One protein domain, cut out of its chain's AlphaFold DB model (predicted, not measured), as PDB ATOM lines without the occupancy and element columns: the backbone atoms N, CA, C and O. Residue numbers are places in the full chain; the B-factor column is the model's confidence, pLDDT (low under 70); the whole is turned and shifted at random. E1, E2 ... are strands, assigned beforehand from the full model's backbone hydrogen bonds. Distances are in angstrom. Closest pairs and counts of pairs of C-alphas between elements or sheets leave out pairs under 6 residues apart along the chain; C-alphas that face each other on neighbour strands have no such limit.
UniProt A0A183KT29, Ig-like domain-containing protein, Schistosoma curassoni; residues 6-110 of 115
ATOM      1  N   ALA A   6     157.438  90.679 -12.345       79.44
ATOM      2  CA  ALA A   6     156.917  92.026 -12.189       79.44
ATOM      3  C   ALA A   6     157.843  92.841 -11.289       79.44
ATOM      4  O   ALA A   6     158.185  92.387 -10.196       79.44
ATOM      5  N   ASP A   7     158.203  94.035 -11.749       83.94
ATOM      6  CA  ASP A   7     159.061  94.975 -11.036       83.94
ATOM      7  C   ASP A   7     158.463  96.386 -11.052       83.94
ATOM      8  O   ASP A   7     157.879  96.832 -12.047       83.94
ATOM      9  N   TRP A   8     158.628  97.108  -9.943       83.50
ATOM     10  CA  TRP A   8     158.242  98.511  -9.818       83.50
ATOM     11  C   TRP A   8     159.400  99.442 -10.179       83.50
ATOM     12  O   TRP A   8     160.463  99.417  -9.573       83.50
ATOM     13  N   ILE A   9     159.165 100.331 -11.134       83.06
ATOM     14  CA  ILE A   9     160.100 101.360 -11.575       83.06
ATOM     15  C   ILE A   9     159.618 102.694 -11.000       83.06
ATOM     16  O   ILE A   9     158.507 103.147 -11.293       83.06
ATOM     17  N   THR A  10     160.449 103.326 -10.171       75.56
ATOM     18  CA  THR A  10     160.152 104.623  -9.541       75.56
ATOM     19  C   THR A  10     161.331 105.579  -9.710       75.56
ATOM     20  O   THR A  10     162.469 105.154  -9.905       75.56
ATOM     21  N   THR A  11     161.075 106.884  -9.625       66.19
ATOM     22  CA  THR A  11     162.094 107.931  -9.814       66.19
ATOM     23  C   THR A  11     163.050 108.108  -8.628       66.19
ATOM     24  O   THR A  11     163.999 108.879  -8.742       66.19
ATOM     25  N   GLY A  12     162.845 107.409  -7.505       62.41
ATOM     26  CA  GLY A  12     163.641 107.621  -6.287       62.41
ATOM     27  C   GLY A  12     163.832 106.408  -5.377       62.41
ATOM     28  O   GLY A  12     164.664 106.464  -4.476       62.41
ATOM     29  N   GLN A  13     163.117 105.302  -5.601       63.44
ATOM     30  CA  GLN A  13     163.278 104.061  -4.845       63.44
ATOM     31  C   GLN A  13     163.551 102.898  -5.804       63.44
ATOM     32  O   GLN A  13     162.728 102.563  -6.659       63.44
ATOM     33  N   GLY A  14     164.730 102.287  -5.675       63.16
ATOM     34  CA  GLY A  14     165.139 101.109  -6.443       63.16
ATOM     35  C   GLY A  14     164.445  99.844  -5.943       63.16
ATOM     36  O   GLY A  14     165.103  98.959  -5.401       63.16
ATOM     37  N   VAL A  15     163.122  99.784  -6.075       69.81
ATOM     38  CA  VAL A  15     162.317  98.642  -5.636       69.81
ATOM     39  C   VAL A  15     162.350  97.565  -6.714       69.81
ATOM     40  O   VAL A  15     162.217  97.850  -7.899       69.81
ATOM     41  N   ARG A  16     162.573  96.318  -6.306       73.00
ATOM     42  CA  ARG A  16     162.509  95.144  -7.181       73.00
ATOM     43  C   ARG A  16     161.505  94.173  -6.584       73.00
ATOM     44  O   ARG A  16     161.576  93.894  -5.387       73.00
ATOM     45  N   GLY A  17     160.578  93.694  -7.400       79.44
ATOM     46  CA  GLY A  17     159.510  92.790  -7.002       79.44
ATOM     47  C   GLY A  17     158.093  93.283  -7.330       79.44
ATOM     48  O   GLY A  17     157.888  94.443  -7.691       79.44
ATOM     49  N   PRO A  18     157.096  92.390  -7.168       78.12
ATOM     50  CA  PRO A  18     155.708  92.617  -7.582       78.12
ATOM     51  C   PRO A  18     154.914  93.537  -6.641       78.12
ATOM     52  O   PRO A  18     153.814  93.975  -6.983       78.12
ATOM     53  N   ILE A  19     155.446  93.816  -5.449       79.06
ATOM     54  CA  ILE A  19     154.800  94.626  -4.414       79.06
ATOM     55  C   ILE A  19     155.687  95.829  -4.118       79.06
ATOM     56  O   ILE A  19     156.883  95.677  -3.868       79.06
ATOM     57  N   LEU A  20     155.081  97.014  -4.129       79.75
ATOM     58  CA  LEU A  20     155.713  98.249  -3.687       79.75
ATOM     59  C   LEU A  20     155.134  98.635  -2.328       79.75
ATOM     60  O   LEU A  20     153.933  98.889  -2.210       79.75
ATOM     61  N   THR A  21     156.006  98.706  -1.327       79.31
ATOM     62  CA  THR A  21     155.659  99.126   0.032       79.31
ATOM     63  C   THR A  21     156.330 100.455   0.345       79.31
ATOM     64  O   THR A  21     157.540 100.600   0.172       79.31
ATOM     65  N   ILE A  22     155.538 101.411   0.831       80.25
ATOM     66  CA  ILE A  22     156.019 102.705   1.321       80.25
ATOM     67  C   ILE A  22     155.591 102.829   2.788       80.25
ATOM     68  O   ILE A  22     154.400 102.923   3.090       80.25
ATOM     69  N   ASP A  23     156.564 102.808   3.702       75.88
ATOM     70  CA  ASP A  23     156.303 102.727   5.149       75.88
ATOM     71  C   ASP A  23     155.868 104.055   5.777       75.88
ATOM     72  O   ASP A  23     155.080 104.083   6.720       75.88
ATOM     73  N   ARG A  24     156.427 105.169   5.296       77.00
ATOM     74  CA  ARG A  24     156.139 106.519   5.793       77.00
ATOM     75  C   ARG A  24     155.815 107.409   4.613       77.00
ATOM     76  O   ARG A  24     156.666 108.157   4.138       77.00
ATOM     77  N   VAL A  25     154.586 107.282   4.125       76.44
ATOM     78  CA  VAL A  25     154.126 108.054   2.973       76.44
ATOM     79  C   VAL A  25     154.134 109.549   3.320       76.44
ATOM     80  O   VAL A  25     153.489 109.989   4.269       76.44
ATOM     81  N   GLY A  26     154.877 110.320   2.532       74.62
ATOM     82  CA  GLY A  26     155.007 111.777   2.621       74.62
ATOM     83  C   GLY A  26     154.770 112.439   1.263       74.62
ATOM     84  O   GLY A  26     154.678 111.751   0.242       74.62
ATOM     85  N   ARG A  27     154.644 113.773   1.222       76.94
ATOM     86  CA  ARG A  27     154.340 114.512  -0.024       76.94
ATOM     87  C   ARG A  27     155.346 114.229  -1.140       76.94
ATOM     88  O   ARG A  27     154.955 114.190  -2.304       76.94
ATOM     89  N   GLU A  28     156.604 114.000  -0.783       82.06
ATOM     90  CA  GLU A  28     157.712 113.645  -1.672       82.06
ATOM     91  C   GLU A  28     157.500 112.333  -2.436       82.06
ATOM     92  O   GLU A  28     158.085 112.145  -3.497       82.06
ATOM     93  N   HIS A  29     156.625 111.454  -1.940       81.56
ATOM     94  CA  HIS A  29     156.267 110.206  -2.611       81.56
ATOM     95  C   HIS A  29     155.191 110.400  -3.696       81.56
ATOM     96  O   HIS A  29     154.861 109.452  -4.409       81.56
ATOM     97  N   THR A  30     154.638 111.609  -3.858       81.12
ATOM     98  CA  THR A  30     153.741 111.934  -4.977       81.12
ATOM     99  C   THR A  30     154.498 111.839  -6.295       81.12
ATOM    100  O   THR A  30     155.510 112.510  -6.492       81.12
ATOM    101  N   GLY A  31     153.994 111.043  -7.234       80.94
ATOM    102  CA  GLY A  31     154.709 110.800  -8.480       80.94
ATOM    103  C   GLY A  31     154.077 109.732  -9.358       80.94
ATOM    104  O   GLY A  31     152.959 109.274  -9.117       80.94
ATOM    105  N   GLN A  32     154.802 109.362 -10.410       84.25
ATOM    106  CA  GLN A  32     154.428 108.275 -11.306       84.25
ATOM    107  C   GLN A  32     155.193 107.004 -10.941       84.25
ATOM    108  O   GLN A  32     156.406 107.038 -10.752       84.25
ATOM    109  N   TYR A  33     154.464 105.897 -10.865       82.75
ATOM    110  CA  TYR A  33     154.963 104.580 -10.499       82.75
ATOM    111  C   TYR A  33     154.633 103.619 -11.628       82.75
ATOM    112  O   TYR A  33     153.460 103.396 -11.926       82.75
ATOM    113  N   THR A  34     155.652 103.066 -12.278       84.38
ATOM    114  CA  THR A  34     155.456 102.167 -13.416       84.38
ATOM    115  C   THR A  34     155.708 100.738 -12.981       84.38
ATOM    116  O   THR A  34     156.804 100.419 -12.539       84.38
ATOM    117  N   CYS A  35     154.719  99.862 -13.126       84.44
ATOM    118  CA  CYS A  35     154.947  98.428 -13.023       84.44
ATOM    119  C   CYS A  35     155.293  97.889 -14.409       84.44
ATOM    120  O   CYS A  35     154.554  98.117 -15.370       84.44
ATOM    121  N   GLN A  36     156.414  97.184 -14.504       85.56
ATOM    122  CA  GLN A  36     156.810  96.441 -15.687       85.56
ATOM    123  C   GLN A  36     156.642  94.951 -15.412       85.56
ATOM    124  O   GLN A  36     157.238  94.416 -14.481       85.56
ATOM    125  N   VAL A  37     155.856  94.282 -16.249       87.25
ATOM    126  CA  VAL A  37     155.674  92.831 -16.240       87.25
ATOM    127  C   VAL A  37     156.341  92.269 -17.480       87.25
ATOM    128  O   VAL A  37     156.084  92.742 -18.585       87.25
ATOM    129  N   SER A  38     157.190  91.263 -17.327       85.25
ATOM    130  CA  SER A  38     157.902  90.641 -18.443       85.25
ATOM    131  C   SER A  38     157.867  89.123 -18.361       85.25
ATOM    132  O   SER A  38     157.882  88.544 -17.278       85.25
ATOM    133  N   ASN A  39     157.801  88.468 -19.514       86.00
ATOM    134  CA  ASN A  39     157.949  87.026 -19.665       86.00
ATOM    135  C   ASN A  39     158.834  86.731 -20.890       86.00
ATOM    136  O   ASN A  39     159.344  87.641 -21.542       86.00
ATOM    137  N   SER A  40     159.006  85.455 -21.239       85.31
ATOM    138  CA  SER A  40     159.852  85.048 -22.371       85.31
ATOM    139  C   SER A  40     159.345  85.500 -23.749       85.31
ATOM    140  O   SER A  40     160.052  85.317 -24.736       85.31
ATOM    141  N   VAL A  41     158.119  86.022 -23.839       88.19
ATOM    142  CA  VAL A  41     157.457  86.426 -25.090       88.19
ATOM    143  C   VAL A  41     157.435  87.949 -25.239       88.19
ATOM    144  O   VAL A  41     157.455  88.453 -26.360       88.19
ATOM    145  N   GLY A  42     157.429  88.699 -24.137       84.56
ATOM    146  CA  GLY A  42     157.446  90.156 -24.180       84.56
ATOM    147  C   GLY A  42     157.298  90.822 -22.818       84.56
ATOM    148  O   GLY A  42     157.368  90.182 -21.768       84.56
ATOM    149  N   SER A  43     157.083  92.135 -22.855       85.94
ATOM    150  CA  SER A  43     156.911  92.976 -21.670       85.94
ATOM    151  C   SER A  43     155.743  93.946 -21.820       85.94
ATOM    152  O   SER A  43     155.534  94.499 -22.901       85.94
ATOM    153  N   LEU A  44     155.043  94.205 -20.720       84.38
ATOM    154  CA  LEU A  44     153.967  95.180 -20.593       84.38
ATOM    155  C   LEU A  44     154.291  96.147 -19.453       84.38
ATOM    156  O   LEU A  44     154.685  95.716 -18.373       84.38
ATOM    157  N   ASN A  45     154.061  97.439 -19.677       85.56
ATOM    158  CA  ASN A  45     154.265  98.472 -18.667       85.56
ATOM    159  C   ASN A  45     152.945  99.182 -18.367       85.56
ATOM    160  O   ASN A  45     152.224  99.558 -19.294       85.56
ATOM    161  N   TYR A  46     152.664  99.421 -17.090       83.00
ATOM    162  CA  TYR A  46     151.529 100.228 -16.654       83.00
ATOM    163  C   TYR A  46     151.981 101.301 -15.667       83.00
ATOM    164  O   TYR A  46     152.615 100.994 -14.660       83.00
ATOM    165  N   THR A  47     151.641 102.562 -15.945       81.69
ATOM    166  CA  THR A  47     152.026 103.708 -15.113       81.69
ATOM    167  C   THR A  47     150.844 104.204 -14.288       81.69
ATOM    168  O   THR A  47     149.823 104.622 -14.830       81.69
ATOM    169  N   TYR A  48     151.020 104.213 -12.972       79.44
ATOM    170  CA  TYR A  48     150.086 104.738 -11.983       79.44
ATOM    171  C   TYR A  48     150.546 106.112 -11.500       79.44
ATOM    172  O   TYR A  48     151.742 106.377 -11.398       79.44
ATOM    173  N   ARG A  49     149.600 106.985 -11.154       79.00
ATOM    174  CA  ARG A  49     149.892 108.267 -10.506       79.00
ATOM    175  C   ARG A  49     149.494 108.182  -9.038       79.00
ATOM    176  O   ARG A  49     148.308 108.109  -8.737       79.00
ATOM    177  N   LEU A  50     150.475 108.231  -8.145       77.81
ATOM    178  CA  LEU A  50     150.241 108.321  -6.709       77.81
ATOM    179  C   LEU A  50     150.156 109.795  -6.312       77.81
ATOM    180  O   LEU A  50     151.077 110.567  -6.585       77.81
ATOM    181  N   LEU A  51     149.056 110.179  -5.668       76.00
ATOM    182  CA  LEU A  51     148.873 111.498  -5.074       76.00
ATOM    183  C   LEU A  51     148.780 111.346  -3.558       76.00
ATOM    184  O   LEU A  51     147.847 110.721  -3.059       76.00
ATOM    185  N   VAL A  52     149.731 111.938  -2.840       75.00
ATOM    186  CA  VAL A  52     149.717 111.976  -1.378       75.00
ATOM    187  C   VAL A  52     149.121 113.303  -0.936       75.00
ATOM    188  O   VAL A  52     149.670 114.369  -1.222       75.00
ATOM    189  N   SER A  53     147.996 113.243  -0.232       66.62
ATOM    190  CA  SER A  53     147.420 114.386   0.467       66.62
ATOM    191  C   SER A  53     147.680 114.243   1.962       66.62
ATOM    192  O   SER A  53     147.631 113.150   2.523       66.62
ATOM    193  N   GLU A  54     147.989 115.359   2.614       61.59
ATOM    194  CA  GLU A  54     147.967 115.390   4.070       61.59
ATOM    195  C   GLU A  54     146.510 115.452   4.527       61.59
ATOM    196  O   GLU A  54     145.737 116.227   3.948       61.59
ATOM    197  N   PRO A  55     146.124 114.688   5.565       60.50
ATOM    198  CA  PRO A  55     144.859 114.944   6.225       60.50
ATOM    199  C   PRO A  55     144.857 116.410   6.674       60.50
ATOM    200  O   PRO A  55     145.902 116.930   7.091       60.50
ATOM    201  N   PRO A  56     143.715 117.105   6.573       55.88
ATOM    202  CA  PRO A  56     143.640 118.471   7.050       55.88
ATOM    203  C   PRO A  56     144.131 118.516   8.500       55.88
ATOM    204  O   PRO A  56     143.799 117.649   9.305       55.88
ATOM    205  N   SER A  57     145.005 119.485   8.797       54.50
ATOM    206  CA  SER A  57     145.643 119.628  10.106       54.50
ATOM    207  C   SER A  57     144.591 119.501  11.208       54.50
ATOM    208  O   SER A  57     143.813 120.431  11.438       54.50
ATOM    209  N   ALA A  58     144.614 118.367  11.909       55.16
ATOM    210  CA  ALA A  58     143.648 118.023  12.944       55.16
ATOM    211  C   ALA A  58     143.758 118.924  14.179       55.16
ATOM    212  O   ALA A  58     142.948 118.783  15.090       55.16
ATOM    213  N   THR A  59     144.737 119.839  14.225       60.19
ATOM    214  CA  THR A  59     144.914 120.789  15.322       60.19
ATOM    215  C   THR A  59     143.615 121.570  15.539       60.19
ATOM    216  O   THR A  59     143.271 122.430  14.718       60.19
ATOM    217  N   PRO A  60     142.879 121.277  16.626       68.81
ATOM    218  CA  PRO A  60     141.609 121.919  16.887       68.81
ATOM    219  C   PRO A  60     141.866 123.395  17.178       68.81
ATOM    220  O   PRO A  60     142.729 123.746  17.984       68.81
ATOM    221  N   LYS A  61     141.120 124.273  16.511       76.56
ATOM    222  CA  LYS A  61     141.178 125.714  16.764       76.56
ATOM    223  C   LYS A  61     139.938 126.135  17.532       76.56
ATOM    224  O   LYS A  61     138.817 125.837  17.112       76.56
ATOM    225  N   ILE A  62     140.138 126.845  18.641       83.06
ATOM    226  CA  ILE A  62     139.042 127.532  19.325       83.06
ATOM    227  C   ILE A  62     138.565 128.646  18.398       83.06
ATOM    228  O   ILE A  62     139.345 129.483  17.942       83.06
ATOM    229  N   LEU A  63     137.280 128.607  18.075       76.81
ATOM    230  CA  LEU A  63     136.607 129.636  17.315       76.81
ATOM    231  C   LEU A  63     136.003 130.658  18.268       76.81
ATOM    232  O   LEU A  63     135.193 130.324  19.131       76.81
ATOM    233  N   GLY A  64     136.340 131.917  18.027       77.50
ATOM    234  CA  GLY A  64     135.839 133.039  18.805       77.50
ATOM    235  C   GLY A  64     136.761 133.433  19.961       77.50
ATOM    236  O   GLY A  64     137.810 132.821  20.170       77.50
ATOM    237  N   PRO A  65     136.398 134.507  20.676       77.50
ATOM    238  CA  PRO A  65     137.200 135.028  21.770       77.50
ATOM    239  C   PRO A  65     137.172 134.070  22.963       77.50
ATOM    240  O   PRO A  65     136.108 133.667  23.429       77.50
ATOM    241  N   VAL A  66     138.353 133.736  23.481       76.56
ATOM    242  CA  VAL A  66     138.485 133.089  24.789       76.56
ATOM    243  C   VAL A  66     138.199 134.154  25.840       76.56
ATOM    244  O   VAL A  66     138.888 135.173  25.886       76.56
ATOM    245  N   GLN A  67     137.165 133.946  26.652       79.94
ATOM    246  CA  GLN A  67     136.746 134.913  27.658       79.94
ATOM    247  C   GLN A  67     136.709 134.267  29.040       79.94
ATOM    248  O   GLN A  67     136.239 133.143  29.206       79.94
ATOM    249  N   ASN A  68     137.230 134.991  30.027       86.00
ATOM    250  CA  ASN A  68     137.157 134.590  31.424       86.00
ATOM    251  C   ASN A  68     135.774 134.961  31.958       86.00
ATOM    252  O   ASN A  68     135.365 136.118  31.860       86.00
ATOM    253  N   TYR A  69     135.075 133.990  32.538       84.69
ATOM    254  CA  TYR A  69     133.765 134.202  33.141       84.69
ATOM    255  C   TYR A  69     133.879 134.144  34.661       84.69
ATOM    256  O   TYR A  69     134.553 133.276  35.212       84.69
ATOM    257  N   THR A  70     133.237 135.088  35.345       87.81
ATOM    258  CA  THR A  70     133.107 135.098  36.805       87.81
ATOM    259  C   THR A  70     131.624 135.085  37.132       87.81
ATOM    260  O   THR A  70     130.885 135.937  36.643       87.81
ATOM    261  N   PHE A  71     131.202 134.115  37.935       89.38
ATOM    262  CA  PHE A  71     129.812 133.934  38.346       89.38
ATOM    263  C   PHE A  71     129.680 134.191  39.843       89.38
ATOM    264  O   PHE A  71     130.654 134.032  40.588       89.38
ATOM    265  N   LYS A  72     128.499 134.628  40.280       94.00
ATOM    266  CA  LYS A  72     128.217 134.841  41.701       94.00
ATOM    267  C   LYS A  72     127.657 133.562  42.323       94.00
ATOM    268  O   LYS A  72     127.258 132.634  41.626       94.00
ATOM    269  N   THR A  73     127.649 133.512  43.653       84.25
ATOM    270  CA  THR A  73     127.010 132.428  44.405       84.25
ATOM    271  C   THR A  73     125.529 132.326  44.019       84.25
ATOM    272  O   THR A  73     124.875 133.354  43.868       84.25
ATOM    273  N   ASP A  74     125.038 131.096  43.849       91.12
ATOM    274  CA  ASP A  74     123.680 130.728  43.408       91.12
ATOM    275  C   ASP A  74     123.322 131.019  41.932       91.12
ATOM    276  O   ASP A  74     122.212 130.701  41.497       91.12
ATOM    277  N   ASP A  75     124.257 131.522  41.114       92.94
ATOM    278  CA  ASP A  75     124.052 131.619  39.662       92.94
ATOM    279  C   ASP A  75     124.091 130.231  38.994       92.94
ATOM    280  O   ASP A  75     124.968 129.403  39.250       92.94
ATOM    281  N   SER A  76     123.183 130.003  38.042       86.19
ATOM    282  CA  SER A  76     123.283 128.894  37.088       86.19
ATOM    283  C   SER A  76     123.935 129.383  35.798       86.19
ATOM    284  O   SER A  76     123.391 130.250  35.115       86.19
ATOM    285  N   ALA A  77     125.097 128.829  35.455       82.88
ATOM    286  CA  ALA A  77     125.915 129.306  34.347       82.88
ATOM    287  C   ALA A  77     126.297 128.204  33.351       82.88
ATOM    288  O   ALA A  77     126.632 127.087  33.742       82.88
ATOM    289  N   THR A  78     126.333 128.564  32.064       79.75
ATOM    290  CA  THR A  78     126.752 127.681  30.965       79.75
ATOM    291  C   THR A  78     127.865 128.344  30.160       79.75
ATOM    292  O   THR A  78     127.665 129.408  29.575       79.75
ATOM    293  N   VAL A  79     129.031 127.697  30.092       84.19
ATOM    294  CA  VAL A  79     130.177 128.139  29.281       84.19
ATOM    295  C   VAL A  79     130.289 127.238  28.053       84.19
ATOM    296  O   VAL A  79     130.348 126.019  28.183       84.19
ATOM    297  N   ILE A  80     130.318 127.830  26.856       79.94
ATOM    298  CA  ILE A  80     130.361 127.089  25.587       79.94
ATOM    299  C   ILE A  80     131.639 127.448  24.830       79.94
ATOM    300  O   ILE A  80     131.831 128.599  24.445       79.94
ATOM    301  N   ALA A  81     132.479 126.450  24.551       80.12
ATOM    302  CA  ALA A  81     133.605 126.584  23.631       80.12
ATOM    303  C   ALA A  81     133.198 126.104  22.233       80.12
ATOM    304  O   ALA A  81     132.713 124.985  22.068       80.12
ATOM    305  N   ARG A  82     133.410 126.937  21.209       79.88
ATOM    306  CA  ARG A  82     133.244 126.525  19.809       79.88
ATOM    307  C   ARG A  82     134.594 126.071  19.283       79.88
ATOM    308  O   ARG A  82     135.546 126.841  19.303       79.88
ATOM    309  N   ILE A  83     134.688 124.834  18.818       80.56
ATOM    310  CA  ILE A  83     135.928 124.264  18.285       80.56
ATOM    311  C   ILE A  83     135.701 123.947  16.810       80.56
ATOM    312  O   ILE A  83     134.676 123.367  16.455       80.56
ATOM    313  N   LYS A  84     136.650 124.320  15.951       73.94
ATOM    314  CA  LYS A  84     136.701 123.861  14.559       73.94
ATOM    315  C   LYS A  84     137.966 123.052  14.357       73.94
ATOM    316  O   LYS A  84     139.069 123.581  14.498       73.94
ATOM    317  N   CYS A  85     137.796 121.783  14.010       63.09
ATOM    318  CA  CYS A  85     138.829 121.028  13.320       63.09
ATOM    319  C   CYS A  85     138.568 121.121  11.818       63.09
ATOM    320  O   CYS A  85     137.420 121.197  11.378       63.09
ATOM    321  N   ALA A  86     139.632 121.128  11.023       58.34
ATOM    322  CA  ALA A  86     139.515 120.696   9.646       58.34
ATOM    323  C   ALA A  86     139.685 119.173   9.705       58.34
ATOM    324  O   ALA A  86     140.804 118.692   9.820       58.34
ATOM    325  N   CYS A  87     138.575 118.442   9.796       53.69
ATOM    326  CA  CYS A  87     138.564 116.978   9.832       53.69
ATOM    327  C   CYS A  87     138.131 116.370   8.480       53.69
ATOM    328  O   CYS A  87     138.057 115.151   8.359       53.69
ATOM    329  N   ASP A  88     137.870 117.201   7.464       50.28
ATOM    330  CA  ASP A  88     137.306 116.751   6.188       50.28
ATOM    331  C   ASP A  88     138.379 116.192   5.238       50.28
ATOM    332  O   ASP A  88     139.042 116.914   4.496       50.28
ATOM    333  N   GLU A  89     138.519 114.871   5.363       47.38
ATOM    334  CA  GLU A  89     138.813 113.829   4.368       47.38
ATOM    335  C   GLU A  89     140.094 113.912   3.509       47.38
ATOM    336  O   GLU A  89     140.214 114.755   2.616       47.38
ATOM    337  N   PRO A  90     141.027 112.941   3.644       40.28
ATOM    338  CA  PRO A  90     142.014 112.703   2.602       40.28
ATOM    339  C   PRO A  90     141.315 112.135   1.358       40.28
ATOM    340  O   PRO A  90     140.819 111.009   1.343       40.28
ATOM    341  N   VAL A  91     141.298 112.924   0.285       42.09
ATOM    342  CA  VAL A  91     140.807 112.497  -1.027       42.09
ATOM    343  C   VAL A  91     141.809 111.512  -1.636       42.09
ATOM    344  O   VAL A  91     142.869 111.913  -2.124       42.09
ATOM    345  N   ILE A  92     141.459 110.224  -1.650       43.69
ATOM    346  CA  ILE A  92     142.065 109.251  -2.565       43.69
ATOM    347  C   ILE A  92     141.378 109.435  -3.920       43.69
ATOM    348  O   ILE A  92     140.237 109.016  -4.106       43.69
ATOM    349  N   GLN A  93     142.061 110.053  -4.885       37.91
ATOM    350  CA  GLN A  93     141.606 110.055  -6.276       37.91
ATOM    351  C   GLN A  93     142.378 109.035  -7.128       37.91
ATOM    352  O   GLN A  93     143.445 109.318  -7.665       37.91
ATOM    353  N   ASN A  94     141.690 107.896  -7.289       40.38
ATOM    354  CA  ASN A  94     141.545 107.005  -8.450       40.38
ATOM    355  C   ASN A  94     142.404 105.734  -8.661       40.38
ATOM    356  O   ASN A  94     143.623 105.757  -8.779       40.38
ATOM    357  N   ASN A  95     141.626 104.658  -8.896       42.59
ATOM    358  CA  ASN A  95     141.825 103.461  -9.729       42.59
ATOM    359  C   ASN A  95     142.862 102.391  -9.365       42.59
ATOM    360  O   ASN A  95     143.430 101.754 -10.249       42.59
ATOM    361  N   ILE A  96     142.954 102.039  -8.083       43.56
ATOM    362  CA  ILE A  96     143.197 100.636  -7.718       43.56
ATOM    363  C   ILE A  96     142.193 100.273  -6.624       43.56
ATOM    364  O   ILE A  96     142.090 100.961  -5.609       43.56
ATOM    365  N   ARG A  97     141.382  99.234  -6.859       43.69
ATOM    366  CA  ARG A  97     140.495  98.695  -5.824       43.69
ATOM    367  C   ARG A  97     141.369  98.206  -4.664       43.69
ATOM    368  O   ARG A  97     142.254  97.388  -4.880       43.69
ATOM    369  N   ASN A  98     141.054  98.705  -3.467       36.75
ATOM    370  CA  ASN A  98     141.661  98.449  -2.154       36.75
ATOM    371  C   ASN A  98     143.008  99.145  -1.881       36.75
ATOM    372  O   ASN A  98     144.067  98.536  -1.940       36.75
ATOM    373  N   LEU A  99     142.932 100.412  -1.460       39.66
ATOM    374  CA  LEU A  99     143.990 101.115  -0.730       39.66
ATOM    375  C   LEU A  99     143.446 101.504   0.649       39.66
ATOM    376  O   LEU A  99     142.700 102.472   0.778       39.66
ATOM    377  N   TYR A 100     143.798 100.734   1.677       38.56
ATOM    378  CA  TYR A 100     143.552 101.107   3.068       38.56
ATOM    379  C   TYR A 100     144.840 101.702   3.635       38.56
ATOM    380  O   TYR A 100     145.825 100.993   3.807       38.56
ATOM    381  N   SER A 101     144.835 103.002   3.927       37.91
ATOM    382  CA  SER A 101     145.902 103.640   4.702       37.91
ATOM    383  C   SER A 101     145.624 103.409   6.188       37.91
ATOM    384  O   SER A 101     144.833 104.132   6.793       37.91
ATOM    385  N   TYR A 102     146.262 102.397   6.776       35.97
ATOM    386  CA  TYR A 102     146.314 102.203   8.227       35.97
ATOM    387  C   TYR A 102     147.755 102.464   8.688       35.97
ATOM    388  O   TYR A 102     148.699 101.919   8.123       35.97
ATOM    389  N   ASN A 103     147.944 103.313   9.704       47.00
ATOM    390  CA  ASN A 103     149.255 103.596  10.310       47.00
ATOM    391  C   ASN A 103     150.343 104.161   9.360       47.00
ATOM    392  O   ASN A 103     151.522 103.889   9.563       47.00
ATOM    393  N   ASN A 104     149.969 104.983   8.368       55.44
ATOM    394  CA  ASN A 104     150.863 105.585   7.353       55.44
ATOM    395  C   ASN A 104     151.518 104.606   6.363       55.44
ATOM    396  O   ASN A 104     152.377 105.027   5.587       55.44
ATOM    397  N   LYS A 105     151.099 103.337   6.358       52.81
ATOM    398  CA  LYS A 105     151.591 102.331   5.419       52.81
ATOM    399  C   LYS A 105     150.642 102.191   4.231       52.81
ATOM    400  O   LYS A 105     149.427 102.088   4.416       52.81
ATOM    401  N   VAL A 106     151.204 102.156   3.024       66.19
ATOM    402  CA  VAL A 106     150.484 101.846   1.782       66.19
ATOM    403  C   VAL A 106     151.184 100.690   1.072       66.19
ATOM    404  O   VAL A 106     152.373 100.775   0.770       66.19
ATOM    405  N   ASP A 107     150.423  99.630   0.797       66.19
ATOM    406  CA  ASP A 107     150.871  98.463   0.037       66.19
ATOM    407  C   ASP A 107     150.174  98.447  -1.333       66.19
ATOM    408  O   ASP A 107     148.942  98.428  -1.416       66.19
ATOM    409  N   LEU A 108     150.958  98.473  -2.412       66.12
ATOM    410  CA  LEU A 108     150.469  98.339  -3.785       66.12
ATOM    411  C   LEU A 108     150.785  96.936  -4.305       66.12
ATOM    412  O   LEU A 108     151.952  96.590  -4.505       66.12
ATOM    413  N   THR A 109     149.740  96.143  -4.553       60.66
ATOM    414  CA  THR A 109     149.861  94.755  -5.021       60.66
ATOM    415  C   THR A 109     149.403  94.632  -6.466       60.66
ATOM    416  O   THR A 109     148.271  94.985  -6.803       60.66
ATOM    417  N   LEU A 110     150.260  94.071  -7.317       60.56
ATOM    418  CA  LEU A 110     149.869  93.669  -8.660       60.56
ATOM    419  C   LEU A 110     149.071  92.353  -8.597       60.56
ATOM    420  O   LEU A 110     149.616  91.312  -8.234       60.56
TER     421      LEU A 110
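Overview. This is residues 6 to 110 of the 115 residues of the protein "Ig-like domain-containing protein" of Schistosoma curassoni (UniProt A0A183KT29). With little regular structure, this is a small head of two sheets, E1-E3-E4 and E2-E7, from which a long thin arm runs out and back through hairpin E5-E6, residues 70 to 76 standing free. The printed part has 105 residues, 34 in seven named strands, E1 to E7 along the chain; the class is all strand, the sheets antiparallel. It is extended: radius of gyration of the C-alphas 23.9 A, spans 88 by 24 by 19 A.

Arrangement. E1, residues 6 to 9, neighbours E3, residues 31 to 38, antiparallel; N 7 and O 36 are 2.9 A apart. E3 and E4, residues 43 to 50, form a hairpin; N 33 and O 48 are 2.8 A apart. E2, residues 19 to 22, neighbours E7, residues 106 to 109, antiparallel; N 108 and O 20 are 3.0 A apart. E5, residues 61 to 63, and E6, residues 82 to 84, form a hairpin; N 63 and O 82 are 2.8 A apart.

Along the chain. E1 begins at C-alpha 6 (156.917, 92.026, -12.189); E7 ends at C-alpha 109 (149.861, 94.755, -5.021). E3 measures 22.7 A, E4 22.4 A.

Size, cuts and confidence. The printed part has no cut. Links E5 to E6 and E6 to E7 are long. Residues 11 to 15, 53 to 60 and 85 to 110 have pLDDT under 70.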